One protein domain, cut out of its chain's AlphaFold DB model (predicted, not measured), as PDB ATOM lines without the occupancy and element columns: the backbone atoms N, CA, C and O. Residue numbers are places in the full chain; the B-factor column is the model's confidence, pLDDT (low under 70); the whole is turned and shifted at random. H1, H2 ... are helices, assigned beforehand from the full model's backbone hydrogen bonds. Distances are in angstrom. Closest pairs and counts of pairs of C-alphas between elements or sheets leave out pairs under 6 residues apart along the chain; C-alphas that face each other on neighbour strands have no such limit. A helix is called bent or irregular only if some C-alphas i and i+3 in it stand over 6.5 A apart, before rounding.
ATOM      1  N   ARG A 496       2.471  11.954  33.696       86.75
ATOM      2  CA  ARG A 496       1.978  12.415  35.009       86.75
ATOM      3  C   ARG A 496       0.473  12.180  35.175       86.75
ATOM      4  O   ARG A 496       0.054  11.652  36.206       86.75
ATOM      5  N   LEU A 497      -0.334  12.507  34.164       89.44
ATOM      6  CA  LEU A 497      -1.779  12.229  34.162       89.44
ATOM      7  C   LEU A 497      -2.074  10.721  34.198       89.44
ATOM      8  O   LEU A 497      -2.994  10.281  34.893       89.44
ATOM      9  N   GLY A 498      -1.265   9.919  33.506       89.94
ATOM     10  CA  GLY A 498      -1.341   8.461  33.498       89.94
ATOM     11  C   GLY A 498      -1.059   7.842  34.868       89.94
ATOM     12  O   GLY A 498      -1.774   6.925  35.274       89.94
ATOM     13  N   ILE A 499      -0.091   8.377  35.624       89.62
ATOM     14  CA  ILE A 499       0.197   7.951  37.008       89.62
ATOM     15  C   ILE A 499      -1.023   8.184  37.899       89.62
ATOM     16  O   ILE A 499      -1.464   7.262  38.585       89.62
ATOM     17  N   VAL A 500      -1.596   9.393  37.860       89.88
ATOM     18  CA  VAL A 500      -2.799   9.734  38.638       89.88
ATOM     19  C   VAL A 500      -3.956   8.811  38.250       89.88
ATOM     20  O   VAL A 500      -4.566   8.186  39.116       89.88
ATOM     21  N   SER A 501      -4.208   8.641  36.953       90.94
ATOM     22  CA  SER A 501      -5.297   7.793  36.452       90.94
ATOM     23  C   SER A 501      -5.143   6.330  36.881       90.94
ATOM     24  O   SER A 501      -6.108   5.725  37.333       90.94
ATOM     25  N   THR A 502      -3.930   5.771  36.814       90.81
ATOM     26  CA  THR A 502      -3.650   4.374  37.198       90.81
ATOM     27  C   THR A 502      -3.827   4.137  38.700       90.81
ATOM     28  O   THR A 502      -4.254   3.056  39.101       90.81
ATOM     29  N   LEU A 503      -3.533   5.143  39.534       90.94
ATOM     30  CA  LEU A 503      -3.764   5.070  40.977       90.94
ATOM     31  C   LEU A 503      -5.255   5.121  41.317       90.94
ATOM     32  O   LEU A 503      -5.696   4.363  42.171       90.94
ATOM     33  N   PHE A 504      -6.038   5.984  40.662       91.81
ATOM     34  CA  PHE A 504      -7.440   6.206  41.034       91.81
ATOM     35  C   PHE A 504      -8.447   5.298  40.317       91.81
ATOM     36  O   PHE A 504      -9.481   5.001  40.909       91.81
ATOM     37  N   LEU A 505      -8.181   4.816  39.097       94.62
ATOM     38  CA  LEU A 505      -9.128   3.986  38.327       94.62
ATOM     39  C   LEU A 505      -9.645   2.756  39.099       94.62
ATOM     40  O   LEU A 505     -10.861   2.561  39.140       94.62
ATOM     41  N   PRO A 506      -8.795   1.948  39.764       93.56
ATOM     42  CA  PRO A 506      -9.266   0.809  40.553       93.56
ATOM     43  C   PRO A 506     -10.081   1.231  41.778       93.56
ATOM     44  O   PRO A 506     -11.043   0.556  42.134       93.56
ATOM     45  N   LEU A 507      -9.738   2.363  42.402       92.94
ATOM     46  CA  LEU A 507     -10.492   2.894  43.537       92.94
ATOM     47  C   LEU A 507     -11.870   3.376  43.087       92.94
ATOM     48  O   LEU A 507     -12.847   3.050  43.747       92.94
ATOM     49  N   ILE A 508     -11.950   4.082  41.954       94.06
ATOM     50  CA  ILE A 508     -13.212   4.513  41.334       94.06
ATOM     51  C   ILE A 508     -14.070   3.298  40.972       94.06
ATOM     52  O   ILE A 508     -15.282   3.323  41.163       94.06
ATOM     53  N   PHE A 509     -13.462   2.215  40.485       93.00
ATOM     54  CA  PHE A 509     -14.184   0.975  40.212       93.00
ATOM     55  C   PHE A 509     -14.757   0.345  41.494       93.00
ATOM     56  O   PHE A 509     -15.933  -0.015  41.522       93.00
ATOM     57  N   ILE A 510     -13.961   0.254  42.567       90.75
ATOM     58  CA  ILE A 510     -14.409  -0.288  43.860       90.75
ATOM     59  C   ILE A 510     -15.529   0.578  44.450       90.75
ATOM     60  O   ILE A 510     -16.569   0.050  44.838       90.75
ATOM     61  N   THR A 511     -15.354   1.902  44.492       90.12
ATOM     62  CA  THR A 511     -16.382   2.815  45.014       90.12
ATOM     63  C   THR A 511     -17.624   2.838  44.134       90.12
ATOM     64  O   THR A 511     -18.726   2.920  44.662       90.12
ATOM     65  N   GLY A 512     -17.475   2.708  42.815       90.19
ATOM     66  CA  GLY A 512     -18.586   2.582  41.879       90.19
ATOM     67  C   GLY A 512     -19.407   1.316  42.116       90.19
ATOM     68  O   GLY A 512     -20.629   1.395  42.165       90.19
ATOM     69  N   LEU A 513     -18.755   0.166  42.333       87.25
ATOM     70  CA  LEU A 513     -19.426  -1.111  42.609       87.25
ATOM     71  C   LEU A 513     -20.201  -1.059  43.936       87.25
ATOM     72  O   LEU A 513     -21.394  -1.370  43.966       87.25
ATOM     73  N   PHE A 514     -19.551  -0.620  45.017       83.56
ATOM     74  CA  PHE A 514     -20.170  -0.521  46.348       83.56
ATOM     75  C   PHE A 514     -21.081   0.705  46.528       83.56
ATOM     76  O   PHE A 514     -21.818   0.773  47.506       83.56
ATOM     77  N   GLY A 515     -21.051   1.661  45.597       83.25
ATOM     78  CA  GLY A 515     -21.940   2.824  45.547       83.25
ATOM     79  C   GLY A 515     -23.229   2.587  44.754       83.25
ATOM     80  O   GLY A 515     -24.028   3.510  44.603       83.25
ATOM     81  N   THR A 516     -23.437   1.379  44.221       85.56
ATOM     82  CA  THR A 516     -24.692   1.020  43.553       85.56
ATOM     83  C   THR A 516     -25.829   0.835  44.562       85.56
ATOM     84  O   THR A 516     -25.623   0.363  45.675       85.56
ATOM     85  N   ASN A 517     -27.065   1.135  44.153       80.31
ATOM     86  CA  ASN A 517     -28.269   0.908  44.968       80.31
ATOM     87  C   ASN A 517     -28.709  -0.574  44.992       80.31
ATOM     88  O   ASN A 517     -29.903  -0.867  45.038       80.31
ATOM     89  N   MET A 518     -27.768  -1.517  44.896       76.44
ATOM     90  CA  MET A 518     -28.041  -2.955  44.908       76.44
ATOM     91  C   MET A 518     -27.560  -3.591  46.211       76.44
ATOM     92  O   MET A 518     -26.681  -3.069  46.891       76.44
ATOM     93  N   TRP A 519     -28.135  -4.743  46.557       69.88
ATOM     94  CA  TRP A 519     -27.724  -5.506  47.733       69.88
ATOM     95  C   TRP A 519     -26.275  -5.972  47.583       69.88
ATOM     96  O   TRP A 519     -25.965  -6.828  46.754       69.88
ATOM     97  N   ILE A 520     -25.393  -5.399  48.396       73.62
ATOM     98  CA  ILE A 520     -23.973  -5.743  48.444       73.62
ATOM     99  C   ILE A 520     -23.698  -6.850  49.475       73.62
ATOM    100  O   ILE A 520     -24.412  -6.976  50.479       73.62
ATOM    101  N   PRO A 521     -22.635  -7.653  49.274       68.12
ATOM    102  CA  PRO A 521     -22.128  -8.531  50.325       68.12
ATOM    103  C   PRO A 521     -21.848  -7.704  51.592       68.12
ATOM    104  O   PRO A 521     -21.474  -6.539  51.490       68.12
ATOM    105  N   PHE A 522     -22.062  -8.289  52.776       66.81
ATOM    106  CA  PHE A 522     -22.058  -7.634  54.104       66.81
ATOM    107  C   PHE A 522     -23.329  -6.853  54.496       66.81
ATOM    108  O   PHE A 522     -23.487  -6.532  55.673       66.81
ATOM    109  N   GLN A 523     -24.270  -6.626  53.572       63.47
ATOM    110  CA  GLN A 523     -25.597  -6.062  53.883       63.47
ATOM    111  C   GLN A 523     -26.697  -7.133  53.998       63.47
ATOM    112  O   GLN A 523     -27.757  -6.876  54.566       63.47
ATOM    113  N   VAL A 524     -26.440  -8.349  53.506       59.16
ATOM    114  CA  VAL A 524     -27.394  -9.466  53.522       59.16
ATOM    115  C   VAL A 524     -27.146 -10.358  54.742       59.16
ATOM    116  O   VAL A 524     -26.132 -11.051  54.822       59.16
ATOM    117  N   GLY A 525     -28.083 -10.349  55.690       53.44
ATOM    118  CA  GLY A 525     -28.290 -11.444  56.642       53.44
ATOM    119  C   GLY A 525     -29.440 -12.334  56.160       53.44
ATOM    120  O   GLY A 525     -30.293 -11.879  55.408       53.44
ATOM    121  N   LEU A 526     -29.511 -13.584  56.622       51.16
ATOM    122  CA  LEU A 526     -30.641 -14.509  56.398       51.16
ATOM    123  C   LEU A 526     -31.986 -14.025  57.014       51.16
ATOM    124  O   LEU A 526     -32.945 -14.789  57.074       51.16
ATOM    125  N   THR A 527     -32.067 -12.773  57.475       52.22
ATOM    126  CA  THR A 527     -33.209 -12.137  58.148       52.22
ATOM    127  C   THR A 527     -33.205 -10.628  57.870       52.22
ATOM    128  O   THR A 527     -32.132 -10.029  57.865       52.22
ATOM    129  N   ASP A 528     -34.386 -10.007  57.739       55.03
ATOM    130  CA  ASP A 528     -34.625  -8.573  57.431       55.03
ATOM    131  C   ASP A 528     -34.053  -7.549  58.443       55.03
ATOM    132  O   ASP A 528     -34.300  -6.347  58.346       55.03
ATOM    133  N   VAL A 529     -33.272  -7.999  59.426       56.81
ATOM    134  CA  VAL A 529     -32.605  -7.154  60.420       56.81
ATOM    135  C   VAL A 529     -31.127  -7.064  60.060       56.81
ATOM    136  O   VAL A 529     -30.350  -7.990  60.294       56.81
ATOM    137  N   VAL A 530     -30.726  -5.940  59.468       60.06
ATOM    138  CA  VAL A 530     -29.315  -5.673  59.182       60.06
ATOM    139  C   VAL A 530     -28.596  -5.407  60.506       60.06
ATOM    140  O   VAL A 530     -28.760  -4.350  61.115       60.06
ATOM    141  N   SER A 531     -27.799  -6.366  60.977       62.88
ATOM    142  CA  SER A 531     -26.969  -6.185  62.172       62.88
ATOM    143  C   SER A 531     -25.978  -5.037  61.960       62.88
ATOM    144  O   SER A 531     -25.168  -5.073  61.033       62.88
ATOM    145  N   ALA A 532     -25.994  -4.037  62.848       67.56
ATOM    146  CA  ALA A 532     -25.094  -2.877  62.795       67.56
ATOM    147  C   ALA A 532     -23.600  -3.264  62.780       67.56
ATOM    148  O   ALA A 532     -22.762  -2.513  62.281       67.56
ATOM    149  N   GLU A 533     -23.261  -4.444  63.301       71.00
ATOM    150  CA  GLU A 533     -21.913  -5.009  63.261       71.00
ATOM    151  C   GLU A 533     -21.476  -5.375  61.835       71.00
ATOM    152  O   GLU A 533     -20.372  -5.014  61.435       71.00
ATOM    153  N   ASN A 534     -22.352  -5.980  61.024       73.19
ATOM    154  CA  ASN A 534     -22.029  -6.394  59.652       73.19
ATOM    155  C   ASN A 534     -21.745  -5.194  58.738       73.19
ATOM    156  O   ASN A 534     -20.817  -5.246  57.934       73.19
ATOM    157  N   ILE A 535     -22.470  -4.082  58.918       75.81
ATOM    158  CA  ILE A 535     -22.216  -2.826  58.190       75.81
ATOM    159  C   ILE A 535     -20.842  -2.254  58.564       75.81
ATOM    160  O   ILE A 535     -20.085  -1.838  57.689       75.81
ATOM    161  N   ARG A 536     -20.488  -2.258  59.860       80.06
ATOM    162  CA  ARG A 536     -19.169  -1.797  60.331       80.06
ATOM    163  C   ARG A 536     -18.046  -2.670  59.773       80.06
ATOM    164  O   ARG A 536     -17.057  -2.129  59.285       80.06
ATOM    165  N   PHE A 537     -18.208  -3.994  59.794       81.94
ATOM    166  CA  PHE A 537     -17.244  -4.927  59.203       81.94
ATOM    167  C   PHE A 537     -17.117  -4.743  57.686       81.94
ATOM    168  O   PHE A 537     -15.995  -4.679  57.189       81.94
ATOM    169  N   GLY A 538     -18.227  -4.590  56.959       82.38
ATOM    170  CA  GLY A 538     -18.228  -4.331  55.517       82.38
ATOM    171  C   GLY A 538     -17.522  -3.023  55.153       82.38
ATOM    172  O   GLY A 538     -16.688  -3.006  54.249       82.38
ATOM    173  N   PHE A 539     -17.768  -1.946  55.906       84.81
ATOM    174  CA  PHE A 539     -17.083  -0.665  55.713       84.81
ATOM    175  C   PHE A 539     -15.568  -0.783  55.932       84.81
ATOM    176  O   PHE A 539     -14.782  -0.339  55.095       84.81
ATOM    177  N   VAL A 540     -15.146  -1.430  57.025       88.38
ATOM    178  CA  VAL A 540     -13.722  -1.660  57.321       88.38
ATOM    179  C   VAL A 540     -13.075  -2.561  56.264       88.38
ATOM    180  O   VAL A 540     -11.942  -2.304  55.856       88.38
ATOM    181  N   PHE A 541     -13.790  -3.579  55.777       88.62
ATOM    182  CA  PHE A 541     -13.314  -4.469  54.720       88.62
ATOM    183  C   PHE A 541     -13.087  -3.726  53.398       88.62
ATOM    184  O   PHE A 541     -12.000  -3.824  52.829       88.62
ATOM    185  N   VAL A 542     -14.063  -2.942  52.925       89.38
ATOM    186  CA  VAL A 542     -13.935  -2.161  51.679       89.38
ATOM    187  C   VAL A 542     -12.832  -1.112  51.802       89.38
ATOM    188  O   VAL A 542     -12.023  -0.969  50.889       89.38
ATOM    189  N   LEU A 543     -12.729  -0.431  52.949       90.06
ATOM    190  CA  LEU A 543     -11.651   0.523  53.205       90.06
ATOM    191  C   LEU A 543     -10.274  -0.159  53.166       90.06
ATOM    192  O   LEU A 543      -9.351   0.347  52.530       90.06
ATOM    193  N   SER A 544     -10.138  -1.331  53.795       91.75
ATOM    194  CA  SER A 544      -8.909  -2.128  53.744       91.75
ATOM    195  C   SER A 544      -8.576  -2.550  52.311       91.75
ATOM    196  O   SER A 544      -7.436  -2.385  51.877       91.75
ATOM    197  N   LEU A 545      -9.570  -2.996  51.537       91.38
ATOM    198  CA  LEU A 545      -9.406  -3.349  50.127       91.38
ATOM    199  C   LEU A 545      -8.938  -2.147  49.287       91.38
ATOM    200  O   LEU A 545      -8.037  -2.296  48.462       91.38
ATOM    201  N   MET A 546      -9.488  -0.950  49.513       93.56
ATOM    202  CA  MET A 546      -9.061   0.278  48.830       93.56
ATOM    203  C   MET A 546      -7.615   0.656  49.175       93.56
ATOM    204  O   MET A 546      -6.842   1.006  48.287       93.56
ATOM    205  N   VAL A 547      -7.216   0.538  50.445       94.69
ATOM    206  CA  VAL A 547      -5.837   0.826  50.877       94.69
ATOM    207  C   VAL A 547      -4.850  -0.185  50.292       94.69
ATOM    208  O   VAL A 547      -3.784   0.203  49.808       94.69
ATOM    209  N   VAL A 548      -5.199  -1.474  50.295       95.06
ATOM    210  CA  VAL A 548      -4.369  -2.539  49.714       95.06
ATOM    211  C   VAL A 548      -4.235  -2.357  48.204       95.06
ATOM    212  O   VAL A 548      -3.121  -2.421  47.687       95.06
ATOM    213  N   THR A 549      -5.334  -2.083  47.497       94.19
ATOM    214  CA  THR A 549      -5.301  -1.873  46.040       94.19
ATOM    215  C   THR A 549      -4.515  -0.624  45.666       94.19
ATOM    216  O   THR A 549      -3.632  -0.724  44.818       94.19
ATOM    217  N   PHE A 550      -4.719   0.500  46.364       94.50
ATOM    218  CA  PHE A 550      -3.922   1.716  46.175       94.50
ATOM    219  C   PHE A 550      -2.425   1.462  46.395       94.50
ATOM    220  O   PHE A 550      -1.589   1.848  45.576       94.50
ATOM    221  N   SER A 551      -2.078   0.769  47.485       93.50
ATOM    222  CA  SER A 551      -0.688   0.447  47.824       93.50
ATOM    223  C   SER A 551      -0.056  -0.472  46.779       93.50
ATOM    224  O   SER A 551       1.074  -0.235  46.355       93.50
ATOM    225  N   ALA A 552      -0.791  -1.483  46.307       93.00
ATOM    226  CA  ALA A 552      -0.336  -2.385  45.256       93.00
ATOM    227  C   ALA A 552      -0.086  -1.634  43.938       93.00
ATOM    228  O   ALA A 552       0.992  -1.766  43.357       93.00
ATOM    229  N   THR A 553      -1.024  -0.791  43.497       92.12
ATOM    230  CA  THR A 553      -0.852   0.018  42.280       92.12
ATOM    231  C   THR A 553       0.287   1.019  42.413       92.12
ATOM    232  O   THR A 553       1.081   1.167  41.489       92.12
ATOM    233  N   TYR A 554       0.442   1.652  43.577       92.12
ATOM    234  CA  TYR A 554       1.546   2.570  43.839       92.12
ATOM    235  C   TYR A 554       2.906   1.868  43.756       92.12
ATOM    236  O   TYR A 554       3.823   2.371  43.108       92.12
ATOM    237  N   ILE A 555       3.038   0.681  44.356       91.12
ATOM    238  CA  ILE A 555       4.272  -0.112  44.293       91.12
ATOM    239  C   ILE A 555       4.577  -0.530  42.851       91.12
ATOM    240  O   ILE A 555       5.733  -0.447  42.436       91.12
ATOM    241  N   LEU A 556       3.566  -0.935  42.074       89.88
ATOM    242  CA  LEU A 556       3.737  -1.299  40.664       89.88
ATOM    243  C   LEU A 556       4.229  -0.116  39.824       89.88
ATOM    244  O   LEU A 556       5.219  -0.258  39.109       89.88
ATOM    245  N   VAL A 557       3.600   1.055  39.960       89.44
ATOM    246  CA  VAL A 557       3.985   2.278  39.232       89.44
ATOM    247  C   VAL A 557       5.363   2.790  39.677       89.44
ATOM    248  O   VAL A 557       6.149   3.306  38.879       89.44
ATOM    249  N   LYS A 558       5.715   2.614  40.953       87.75
ATOM    250  CA  LYS A 558       7.057   2.929  41.457       87.75
ATOM    251  C   LYS A 558       8.109   1.977  40.887       87.75
ATOM    252  O   LYS A 558       9.168   2.431  40.462       87.75
ATOM    253  N   LYS A 559       7.825   0.671  40.851       87.44
ATOM    254  CA  LYS A 559       8.740  -0.357  40.328       87.44
ATOM    255  C   LYS A 559       8.921  -0.258  38.813       87.44
ATOM    256  O   LYS A 559      10.009  -0.541  38.326       87.44
ATOM    257  N   SER A 560       7.896   0.172  38.078       82.12
ATOM    258  CA  SER A 560       7.991   0.414  36.634       82.12
ATOM    259  C   SER A 560       8.813   1.659  36.274       82.12
ATOM    260  O   SER A 560       9.061   1.897  35.096       82.12
ATOM    261  N   GLY A 561       9.252   2.452  37.260       78.75
ATOM    262  CA  GLY A 561      10.109   3.619  37.046       78.75
ATOM    263  C   GLY A 561       9.367   4.889  36.626       78.75
ATOM    264  O   GLY A 561      10.009   5.905  36.388       78.75
TER     265      GLY A 561
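AT A GLANCE: This is residues 496 to 561 of the 571 residues of an uncharacterized protein of Reticulomyxa filosa (UniProt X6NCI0). This is a long helical hairpin: a bent, shorter helix, H1, runs out, a long loop turns the chain round at one end, and the longer helix, H2, comes back beside it. The loop, residues 515 to 531, has no named element. The printed part has 66 residues with two named helices, H1 then H2, and no named strand; the class is all helix. It is loose, with a radius of gyration of the C-alphas of 15.3 A, and its outline is a rod spanning 50 by 19 by 13 A.

HOW THE PARTS SIT: Start at H1, residues 496 to 514, assigned as one helix by its hydrogen bonds but bent: C-alphas 503 and 506 are 7.0 A apart. Its arms, H1a, residues 496 to 503, and H1b, residues 506 to 514, stand at a steep tilt of 41 degrees. Look next at H2, residues 532 to 559. H1a touches residues 550 to 557 of H2 alone, opposite ways at a steep tilt of 39 degrees; the closest C-alphas, of Leu 503 and Thr 553, are 6.0 A apart. H1b and H2 form a helical hairpin, opposite ways at a shallow tilt of 18 degrees. H1b touches residues 546 to 550 of H2 alone, and the closest C-alphas, of Leu 507 and Met 546, are 6.1 A apart. In H1a, H1b and H2 every O i to N i+4 pair is within hydrogen-bond range.

IN THESE COORDINATES: Find C-alpha 496 at (1.978, 12.415, 35.009); from there H1a runs 11.1 A to C-alpha 503. H1b runs 12.4 A, from C-alpha 506 to C-alpha 514 at (-20.170, -0.521, 46.348). H2 runs 40.7 A, from C-alpha 532 to C-alpha 559 at (8.740, -0.357, 40.328).

THE WHOLE: The C-alphas farthest apart, of Thr 527 and Gly 561, are 50.7 A apart. The printed part has no cut, and the link from H1 to H2, 17 residues, is long. The mean pLDDT of the printed part is 82.5; residue 519 and residues 521 to 532 are under 70.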